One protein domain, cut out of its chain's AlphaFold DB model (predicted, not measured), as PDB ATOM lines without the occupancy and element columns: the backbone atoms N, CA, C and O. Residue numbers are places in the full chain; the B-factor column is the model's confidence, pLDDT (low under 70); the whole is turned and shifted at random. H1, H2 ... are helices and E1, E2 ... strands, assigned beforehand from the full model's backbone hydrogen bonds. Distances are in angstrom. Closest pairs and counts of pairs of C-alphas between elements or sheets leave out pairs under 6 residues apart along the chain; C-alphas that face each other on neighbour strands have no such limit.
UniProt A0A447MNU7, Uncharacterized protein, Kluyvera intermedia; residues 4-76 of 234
ATOM      1  N   ILE A   4      55.813  38.963  32.455       84.81
ATOM      2  CA  ILE A   4      55.337  40.100  31.672       84.81
ATOM      3  C   ILE A   4      53.908  40.455  32.071       84.81
ATOM      4  O   ILE A   4      53.210  39.649  32.693       84.81
ATOM      5  N   GLU A   5      53.476  41.660  31.720       85.69
ATOM      6  CA  GLU A   5      52.105  42.098  31.960       85.69
ATOM      7  C   GLU A   5      51.156  41.436  30.962       85.69
ATOM      8  O   GLU A   5      51.429  41.371  29.766       85.69
ATOM      9  N   HIS A   6      50.035  40.930  31.454       87.88
ATOM     10  CA  HIS A   6      48.982  40.336  30.647       87.88
ATOM     11  C   HIS A   6      47.712  41.151  30.837       87.88
ATOM     12  O   HIS A   6      47.220  41.281  31.952       87.88
ATOM     13  N   TYR A   7      47.229  41.738  29.749       88.00
ATOM     14  CA  TYR A   7      46.082  42.630  29.730       88.00
ATOM     15  C   TYR A   7      44.880  41.932  29.104       88.00
ATOM     16  O   TYR A   7      44.940  41.508  27.947       88.00
ATOM     17  N   GLN A   8      43.782  41.872  29.852       91.00
ATOM     18  CA  GLN A   8      42.520  41.300  29.402       91.00
ATOM     19  C   GLN A   8      41.371  42.293  29.632       91.00
ATOM     20  O   GLN A   8      41.076  42.621  30.781       91.00
ATOM     21  N   PRO A   9      40.707  42.782  28.574       92.00
ATOM     22  CA  PRO A   9      39.496  43.585  28.710       92.00
ATOM     23  C   PRO A   9      38.329  42.796  29.322       92.00
ATOM     24  O   PRO A   9      38.172  41.599  29.078       92.00
ATOM     25  N   GLU A  10      37.450  43.477  30.055       93.50
ATOM     26  CA  GLU A  10      36.238  42.900  30.656       93.50
ATOM     27  C   GLU A  10      35.345  42.179  29.635       93.50
ATOM     28  O   GLU A  10      34.778  41.130  29.949       93.50
ATOM     29  N   PHE A  11      35.224  42.683  28.400       93.38
ATOM     30  CA  PHE A  11      34.403  42.011  27.384       93.38
ATOM     31  C   PHE A  11      34.935  40.609  27.026       93.38
ATOM     32  O   PHE A  11      34.137  39.723  26.716       93.38
ATOM     33  N   VAL A  12      36.253  40.383  27.127       94.44
ATOM     34  CA  VAL A  12      36.877  39.063  26.944       94.44
ATOM     35  C   VAL A  12      36.534  38.158  28.123       94.44
ATOM     36  O   VAL A  12      35.987  37.074  27.930       94.44
ATOM     37  N   SER A  13      36.732  38.647  29.352       94.69
ATOM     38  CA  SER A  13      36.390  37.915  30.580       94.69
ATOM     39  C   SER A  13      34.933  37.443  30.585       94.69
ATOM     40  O   SER A  13      34.635  36.299  30.926       94.69
ATOM     41  N   ARG A  14      34.007  38.312  30.171       94.62
ATOM     42  CA  ARG A  14      32.572  38.003  30.110       94.62
ATOM     43  C   ARG A  14      32.227  37.011  29.011       94.62
ATOM     44  O   ARG A  14      31.361  36.161  29.214       94.62
ATOM     45  N   PHE A  15      32.891  37.102  27.862       94.81
ATOM     46  CA  PHE A  15      32.731  36.132  26.785       94.81
ATOM     47  C   PHE A  15      33.187  34.732  27.215       94.81
ATOM     48  O   PHE A  15      32.513  33.753  26.881       94.81
ATOM     49  N   ASP A  16      34.274  34.642  27.980       93.62
ATOM     50  CA  ASP A  16      34.833  33.379  28.475       93.62
ATOM     51  C   ASP A  16      34.036  32.791  29.642       93.62
ATOM     52  O   ASP A  16      33.933  31.574  29.777       93.62
ATOM     53  N   ALA A  17      33.398  33.639  30.451       94.19
ATOM     54  CA  ALA A  17      32.555  33.217  31.568       94.19
ATOM     55  C   ALA A  17      31.212  32.580  31.148       94.19
ATOM     56  O   ALA A  17      30.429  32.168  32.007       94.19
ATOM     57  N   ARG A  18      30.899  32.509  29.846       92.50
ATOM     58  CA  ARG A  18      29.645  31.917  29.359       92.50
ATOM     59  C   ARG A  18      29.649  30.400  29.523       92.50
ATOM     60  O   ARG A  18      30.592  29.717  29.145       92.50
ATOM     61  N   GLU A  19      28.523  29.863  29.982       88.44
ATOM     62  CA  GLU A  19      28.339  28.412  30.135       88.44
ATOM     63  C   GLU A  19      28.247  27.675  28.791       88.44
ATOM     64  O   GLU A  19      28.611  26.504  28.688       88.44
ATOM     65  N   THR A  20      27.749  28.354  27.753       88.50
ATOM     66  CA  THR A  20      27.576  27.790  26.413       88.50
ATOM     67  C   THR A  20      28.417  28.544  25.385       88.50
ATOM     68  O   THR A  20      28.344  29.780  25.352       88.50
ATOM     69  N   PRO A  21      29.133  27.838  24.488       89.25
ATOM     70  CA  PRO A  21      29.833  28.462  23.371       89.25
ATOM     71  C   PRO A  21      28.901  29.293  22.482       89.25
ATOM     72  O   PRO A  21      27.700  29.031  22.381       89.25
ATOM     73  N   CYS A  22      29.467  30.288  21.799       90.12
ATOM     74  CA  CYS A  22      28.720  31.074  20.822       90.12
ATOM     75  C   CYS A  22      28.256  30.188  19.656       90.12
ATOM     76  O   CYS A  22      29.059  29.479  19.058       90.12
ATOM     77  N   ALA A  23      26.979  30.287  19.287       90.12
ATOM     78  CA  ALA A  23      26.403  29.551  18.164       90.12
ATOM     79  C   ALA A  23      26.089  30.449  16.954       90.12
ATOM     80  O   ALA A  23      25.257  30.072  16.129       90.12
ATOM     81  N   CYS A  24      26.696  31.637  16.837       89.50
ATOM     82  CA  CYS A  24      26.468  32.501  15.676       89.50
ATOM     83  C   CYS A  24      27.024  31.862  14.385       89.50
ATOM     84  O   CYS A  24      27.950  31.049  14.458       89.50
ATOM     85  N   PRO A  25      26.508  32.228  13.196       87.56
ATOM     86  CA  PRO A  25      26.944  31.633  11.933       87.56
ATOM     87  C   PRO A  25      28.457  31.716  11.701       87.56
ATOM     88  O   PRO A  25      29.040  30.771  11.182       87.56
ATOM     89  N   ALA A  26      29.096  32.811  12.130       88.81
ATOM     90  CA  ALA A  26      30.540  32.977  12.019       88.81
ATOM     91  C   ALA A  26      31.299  31.945  12.874       88.81
ATOM     92  O   ALA A  26      32.130  31.225  12.326       88.81
ATOM     93  N   CYS A  27      30.925  31.781  14.154       89.88
ATOM     94  CA  CYS A  27      31.533  30.795  15.065       89.88
ATOM     95  C   CYS A  27      31.331  29.354  14.586       89.88
ATOM     96  O   CYS A  27      32.179  28.502  14.811       89.88
ATOM     97  N   GLN A  28      30.203  29.058  13.934       89.25
ATOM     98  CA  GLN A  28      29.941  27.720  13.393       89.25
ATOM     99  C   GLN A  28      30.826  27.381  12.185       89.25
ATOM    100  O   GLN A  28      30.993  26.207  11.857       89.25
ATOM    101  N   SER A  29      31.340  28.401  11.495       87.06
ATOM    102  CA  SER A  29      32.142  28.267  10.274       87.06
ATOM    103  C   SER A  29      33.637  28.533  10.473       87.06
ATOM    104  O   SER A  29      34.390  28.457   9.504       87.06
ATOM    105  N   SER A  30      34.054  28.876  11.693       87.75
ATOM    106  CA  SER A  30      35.425  29.251  12.041       87.75
ATOM    107  C   SER A  30      36.201  28.102  12.690       87.75
ATOM    108  O   SER A  30      35.628  27.089  13.089       87.75
ATOM    109  N   ASP A  31      37.511  28.295  12.843       85.94
ATOM    110  CA  ASP A  31      38.370  27.403  13.625       85.94
ATOM    111  C   ASP A  31      38.024  27.443  15.127       85.94
ATOM    112  O   ASP A  31      37.434  28.409  15.615       85.94
ATOM    113  N   GLU A  32      38.436  26.412  15.875       79.94
ATOM    114  CA  GLU A  32      38.120  26.253  17.309       79.94
ATOM    115  C   GLU A  32      38.649  27.389  18.203       79.94
ATOM    116  O   GLU A  32      38.091  27.627  19.271       79.94
ATOM    117  N   SER A  33      39.712  28.090  17.794       84.38
ATOM    118  CA  SER A  33      40.300  29.196  18.565       84.38
ATOM    119  C   SER A  33      39.663  30.558  18.283       84.38
ATOM    120  O   SER A  33      39.972  31.525  18.971       84.38
ATOM    121  N   TRP A  34      38.815  30.670  17.259       90.06
ATOM    122  CA  TRP A  34      38.116  31.916  16.955       90.06
ATOM    123  C   TRP A  34      36.898  32.063  17.886       90.06
ATOM    124  O   TRP A  34      36.172  31.088  18.094       90.06
ATOM    125  N   PRO A  35      36.615  33.255  18.448       93.12
ATOM    126  CA  PRO A  35      37.099  34.575  18.041       93.12
ATOM    127  C   PRO A  35      38.277  35.140  18.844       93.12
ATOM    128  O   PRO A  35      38.518  36.337  18.748       93.12
ATOM    129  N   HIS A  36      39.010  34.355  19.636       93.44
ATOM    130  CA  HIS A  36      40.107  34.892  20.452       93.44
ATOM    131  C   HIS A  36      41.267  35.429  19.615       93.44
ATOM    132  O   HIS A  36      41.797  34.754  18.731       93.44
ATOM    133  N   ILE A  37      41.689  36.647  19.948       91.38
ATOM    134  CA  ILE A  37      42.858  37.319  19.389       91.38
ATOM    135  C   ILE A  37      43.829  37.568  20.540       91.38
ATOM    136  O   ILE A  37      43.490  38.252  21.500       91.38
ATOM    137  N   SER A  38      45.048  37.046  20.420       89.69
ATOM    138  CA  SER A  38      46.109  37.238  21.412       89.69
ATOM    139  C   SER A  38      47.321  37.877  20.748       89.69
ATOM    140  O   SER A  38      47.974  37.270  19.893       89.69
ATOM    141  N   MET A  39      47.633  39.108  21.146       85.75
ATOM    142  CA  MET A  39      48.856  39.798  20.753       85.75
ATOM    143  C   MET A  39      49.947  39.511  21.778       85.75
ATOM    144  O   MET A  39      49.832  39.878  22.950       85.75
ATOM    145  N   LYS A  40      51.029  38.872  21.335       85.69
ATOM    146  CA  LYS A  40      52.137  38.449  22.197       85.69
ATOM    147  C   LYS A  40      53.381  39.255  21.872       85.69
ATOM    148  O   LYS A  40      53.983  39.083  20.815       85.69
ATOM    149  N   LEU A  41      53.779  40.108  22.804       80.25
ATOM    150  CA  LEU A  41      54.947  40.972  22.701       80.25
ATOM    151  C   LEU A  41      55.959  40.571  23.778       80.25
ATOM    152  O   LEU A  41      55.630  39.862  24.730       80.25
ATOM    153  N   LYS A  42      57.205  41.029  23.641       79.31
ATOM    154  CA  LYS A  42      58.268  40.688  24.594       79.31
ATOM    155  C   LYS A  42      57.990  41.162  26.024       79.31
ATOM    156  O   LYS A  42      58.387  40.488  26.967       79.31
ATOM    157  N   SER A  43      57.346  42.317  26.178       79.56
ATOM    158  CA  SER A  43      57.081  42.977  27.466       79.56
ATOM    159  C   SER A  43      55.643  42.805  27.960       79.56
ATOM    160  O   SER A  43      55.385  43.012  29.146       79.56
ATOM    161  N   GLN A  44      54.712  42.424  27.079       82.25
ATOM    162  CA  GLN A  44      53.288  42.343  27.399       82.25
ATOM    163  C   GLN A  44      52.526  41.362  26.497       82.25
ATOM    164  O   GLN A  44      52.899  41.119  25.351       82.25
ATOM    165  N   GLN A  45      51.412  40.848  26.998       87.19
ATOM    166  CA  GLN A  45      50.424  40.087  26.241       87.19
ATOM    167  C   GLN A  45      49.079  40.806  26.329       87.19
ATOM    168  O   GLN A  45      48.721  41.306  27.394       87.19
ATOM    169  N   ARG A  46      48.343  40.886  25.220       88.62
ATOM    170  CA  ARG A  46      47.028  41.536  25.162       88.62
ATOM    171  C   ARG A  46      46.014  40.603  24.528       88.62
ATOM    172  O   ARG A  46      46.275  40.061  23.457       88.62
ATOM    173  N   GLU A  47      44.878  40.445  25.189       91.88
ATOM    174  CA  GLU A  47      43.764  39.637  24.700       91.88
ATOM    175  C   GLU A  47      42.655  40.513  24.138       91.88
ATOM    176  O   GLU A  47      42.415  41.628  24.602       91.88
ATOM    177  N   SER A  48      41.964  39.975  23.145       92.38
ATOM    178  CA  SER A  48      40.791  40.573  22.530       92.38
ATOM    179  C   SER A  48      39.943  39.495  21.852       92.38
ATOM    180  O   SER A  48      40.283  38.308  21.860       92.38
ATOM    181  N   LEU A  49      38.824  39.903  21.261       93.31
ATOM    182  CA  LEU A  49      37.966  39.037  20.466       93.31
ATOM    183  C   LEU A  49      37.648  39.694  19.128       93.31
ATOM    184  O   LEU A  49      37.404  40.896  19.043       93.31
ATOM    185  N   ASP A  50      37.579  38.875  18.090       90.38
ATOM    186  CA  ASP A  50      37.121  39.272  16.771       90.38
ATOM    187  C   ASP A  50      35.628  39.642  16.807       90.38
ATOM    188  O   ASP A  50      34.749  38.840  17.149       90.38
ATOM    189  N   ILE A  51      35.339  40.879  16.411       86.31
ATOM    190  CA  ILE A  51      33.990  41.455  16.347       86.31
ATOM    191  C   ILE A  51      33.098  40.823  15.273       86.31
ATOM    192  O   ILE A  51      31.890  41.049  15.259       86.31
ATOM    193  N   GLY A  52      33.651  39.996  14.384       88.44
ATOM    194  CA  GLY A  52      32.863  39.134  13.513       88.44
ATOM    195  C   GLY A  52      31.983  38.162  14.309       88.44
ATOM    196  O   GLY A  52      30.975  37.676  13.792       88.44
ATOM    197  N   CYS A  53      32.315  37.886  15.577       91.25
ATOM    198  CA  CYS A  53      31.463  37.104  16.462       91.25
ATOM    199  C   CYS A  53      30.366  37.980  17.063       91.25
ATOM    200  O   CYS A  53      30.639  38.861  17.871       91.25
ATOM    201  N   GLU A  54      29.103  37.671  16.761       91.12
ATOM    202  CA  GLU A  54      27.941  38.402  17.290       91.12
ATOM    203  C   GLU A  54      27.951  38.556  18.818       91.12
ATOM    204  O   GLU A  54      27.584  39.611  19.328       91.12
ATOM    205  N   THR A  55      28.378  37.528  19.567       93.12
ATOM    206  CA  THR A  55      28.439  37.657  21.033       93.12
ATOM    207  C   THR A  55      29.623  38.504  21.483       93.12
ATOM    208  O   THR A  55      29.455  39.313  22.389       93.12
ATOM    209  N   ALA A  56      30.790  38.364  20.848       93.31
ATOM    210  CA  ALA A  56      31.940  39.210  21.155       93.31
ATOM    211  C   ALA A  56      31.623  40.683  20.863       93.31
ATOM    212  O   ALA A  56      31.787  41.528  21.736       93.31
ATOM    213  N   ALA A  57      31.053  40.974  19.689       91.94
ATOM    214  CA  ALA A  57      30.584  42.305  19.324       91.94
ATOM    215  C   ALA A  57      29.548  42.840  20.315       91.94
ATOM    216  O   ALA A  57      29.588  44.015  20.668       91.94
ATOM    217  N   LYS A  58      28.630  41.995  20.798       91.56
ATOM    218  CA  LYS A  58      27.632  42.416  21.782       91.56
ATOM    219  C   LYS A  58      28.269  42.806  23.117       91.56
ATOM    220  O   LYS A  58      27.929  43.861  23.645       91.56
ATOM    221  N   GLU A  59      29.166  41.978  23.651       93.38
ATOM    222  CA  GLU A  59      29.877  42.290  24.898       93.38
ATOM    223  C   GLU A  59      30.772  43.523  24.725       93.38
ATOM    224  O   GLU A  59      30.789  44.380  25.598       93.38
ATOM    225  N   MET A  60      31.450  43.668  23.586       91.44
ATOM    226  CA  MET A  60      32.304  44.825  23.311       91.44
ATOM    227  C   MET A  60      31.494  46.121  23.172       91.44
ATOM    228  O   MET A  60      31.829  47.126  23.789       91.44
ATOM    229  N   LEU A  61      30.418  46.129  22.382       89.81
ATOM    230  CA  LEU A  61      29.682  47.355  22.053       89.81
ATOM    231  C   LEU A  61      28.702  47.781  23.148       89.81
ATOM    232  O   LEU A  61      28.540  48.974  23.380       89.81
ATOM    233  N   PHE A  62      28.037  46.834  23.816       90.25
ATOM    234  CA  PHE A  62      26.933  47.153  24.727       90.25
ATOM    235  C   PHE A  62      27.290  47.047  26.209       90.25
ATOM    236  O   PHE A  62      26.481  47.460  27.038       90.25
ATOM    237  N   ASN A  63      28.486  46.576  26.570       90.62
ATOM    238  CA  ASN A  63      28.956  46.671  27.948       90.62
ATOM    239  C   ASN A  63      29.654  48.028  28.191       90.62
ATOM    240  O   ASN A  63      30.680  48.295  27.558       90.62
ATOM    241  N   PRO A  64      29.171  48.876  29.121       88.88
ATOM    242  CA  PRO A  64      29.859  50.121  29.473       88.88
ATOM    243  C   PRO A  64      31.256  49.887  30.062       88.88
ATOM    244  O   PRO A  64      32.111  50.765  29.980       88.88
ATOM    245  N   GLU A  65      31.503  48.703  30.623       90.44
ATOM    246  CA  GLU A  65      32.787  48.322  31.211       90.44
ATOM    247  C   GLU A  65      33.662  47.511  30.250       90.44
ATOM    248  O   GLU A  65      34.715  47.056  30.670       90.44
ATOM    249  N   ALA A  66      33.278  47.343  28.974       89.88
ATOM    250  CA  ALA A  66      33.964  46.469  28.012       89.88
ATOM    251  C   ALA A  66      35.499  46.602  28.044       89.88
ATOM    252  O   ALA A  66      36.203  45.598  28.098       89.88
ATOM    253  N   PHE A  67      36.002  47.839  28.072       86.88
ATOM    254  CA  PHE A  67      37.432  48.158  28.026       86.88
ATOM    255  C   PHE A  67      38.083  48.386  29.394       86.88
ATOM    256  O   PHE A  67      39.211  48.874  29.462       86.88
ATOM    257  N   VAL A  68      37.412  48.036  30.497       87.12
ATOM    258  CA  VAL A  68      38.087  47.923  31.796       87.12
ATOM    259  C   VAL A  68      39.128  46.810  31.675       87.12
ATOM    260  O   VAL A  68      38.790  45.666  31.378       87.12
ATOM    261  N   LEU A  69      40.403  47.164  31.847       85.88
ATOM    262  CA  LEU A  69      41.525  46.242  31.698       85.88
ATOM    263  C   LEU A  69      41.834  45.540  33.020       85.88
ATOM    264  O   LEU A  69      42.134  46.187  34.024       85.88
ATOM    265  N   HIS A  70      41.841  44.213  32.980       88.38
ATOM    266  CA  HIS A  70      42.377  43.357  34.030       88.38
ATOM    267  C   HIS A  70      43.842  43.061  33.732       88.38
ATOM    268  O   HIS A  70      44.176  42.640  32.623       88.38
ATOM    269  N   THR A  71      44.715  43.295  34.713       89.12
ATOM    270  CA  THR A  71      46.158  43.072  34.570       89.12
ATOM    271  C   THR A  71      46.602  41.890  35.422       89.12
ATOM    272  O   THR A  71      46.507  41.921  36.649       89.12
ATOM    273  N   GLU A  72      47.166  40.882  34.770       88.81
ATOM    274  CA  GLU A  72      47.797  39.728  35.403       88.81
ATOM    275  C   GLU A  72      49.280  39.631  35.019       88.81
ATOM    276  O   GLU A  72      49.797  40.409  34.215       88.81
ATOM    277  N   LYS A  73      50.002  38.685  35.628       87.06
ATOM    278  CA  LYS A  73      51.392  38.380  35.263       87.06
ATOM    279  C   LYS A  73      51.450  37.052  34.521       87.06
ATOM    280  O   LYS A  73      51.114  36.024  35.102       87.06
ATOM    281  N   ALA A  74      51.957  37.066  33.292       82.75
ATOM    282  CA  ALA A  74      52.143  35.876  32.464       82.75
ATOM    283  C   ALA A  74      53.626  35.629  32.154       82.75
ATOM    284  O   ALA A  74      54.478  36.496  32.331       82.75
ATOM    285  N   ALA A  75      53.960  34.422  31.700       81.62
ATOM    286  CA  ALA A  75      55.295  34.136  31.181       81.62
ATOM    287  C   ALA A  75      55.476  34.782  29.802       81.62
ATOM    288  O   ALA A  75      54.559  34.714  28.988       81.62
ATOM    289  N   ALA A  76      56.654  35.341  29.517       78.69
ATOM    290  CA  ALA A  76      56.959  35.861  28.183       78.69
ATOM    291  C   ALA A  76      56.809  34.768  27.106       78.69
ATOM    292  O   ALA A  76      57.378  33.681  27.240       78.69
TER     293      ALA A  76
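AT A GLANCE: This is residues 4 to 76 of the 234 residues of an uncharacterized protein of Kluyvera intermedia (UniProt A0A447MNU7). A twisted sheet of four strands makes one half of this domain, and two short helices, H1 and H3, stand side by side at one end of its strands. Beyond that end a loop of residues 17 to 35, holding the small helix H2, swings away from the sheet and returns to the beginning of E2, so that the long axis runs from H2 to the turn between E2 and E3. The printed part has 73 residues with three named helices and four named strands, in the order E1, H1, H2, E2, E3, H3, E4. The sheet runs E2, E3, E1, E4 and is mixed: E3 and E1 are parallel, the other neighbours antiparallel. The class is mixed, helices and strands; the whole is compact, with a radius of gyration of the C-alphas of 12.6 A, and spans 36 by 28 by 20 A.

IN THESE COORDINATES: The printed part begins with strand E1, residues 4 to 9, 16.5 A long, whose C-alpha 4 stands at (55.337, 40.100, 31.672). Helix H1, residues 10 to 16, follows with no residue between and is 9.9 A long. After a short link of 8 residues comes helix H2, residues 25 to 29, with C-alpha 25 at (26.944, 31.633, 11.933). Another short link, of 6 residues, leads to strand E2, residues 36 to 40, 12.7 A long. Strand E3, residues 44 to 49, 17.1 A long, follows over a tight link of 3 residues. A tight link of 4 residues leads on to helix H3, residues 54 to 62, 11.5 A long. A short link of 6 residues then leads to strand E4, residues 69 to 75, 18.3 A long, which ends with C-alpha 75 at (55.295, 34.136, 31.181).

HOW THE PARTS SIT: E1 is an inner strand of the sheet. On one side of it is E4, antiparallel at 146 degrees; N 6 and O 72 are 2.8 A apart and N 70 and O 8 also 2.8 A, within hydrogen-bond range. On the other side is E3, parallel at 20 degrees, with N 7 and O 45 at 2.8 A. E2 and E3 form a hairpin, antiparallel at 163 degrees, with N 39 and O 46 at 2.8 A. E2 and E4 are the edge strands. The sheet is only just strongly twisted, its C-alphas lying up to 4.2 A off their best plane. H1 is on the sheet at a height of 6.6 A over it, and lies beside the strands, over none of them, but only just: 2 of its C-alphas fall on E3. The closest C-alphas of H1 and E3 are those of Val 12 and Ser 48, 6.1 A apart. H1 and H3 touch, their closest C-alphas being those of Phe 11 and Glu 59 at 5.2 A, with a shallow tilt of 24 degrees, opposite ways. H3 only grazes the sheet, with its residues 55 to 60. H2 is not on the sheet and is apart from H1; H2 and H3 are close but not clearly touching, the C-alphas of Ala 26 and Glu 54 being closest at 8.0 A. In H1, H2 and H3 every O i to N i+4 pair is within hydrogen-bond range.

THE WHOLE: The two C-alphas farthest apart are those of Pro 25 and Ser 43, 35.8 A. The C-alphas of Ile 4 and Ala 76, the first and last printed, are 5.7 A apart. The printed part has no cut, and no link is long. The mean pLDDT of the printed part is 89.0, and no printed residue is under 70.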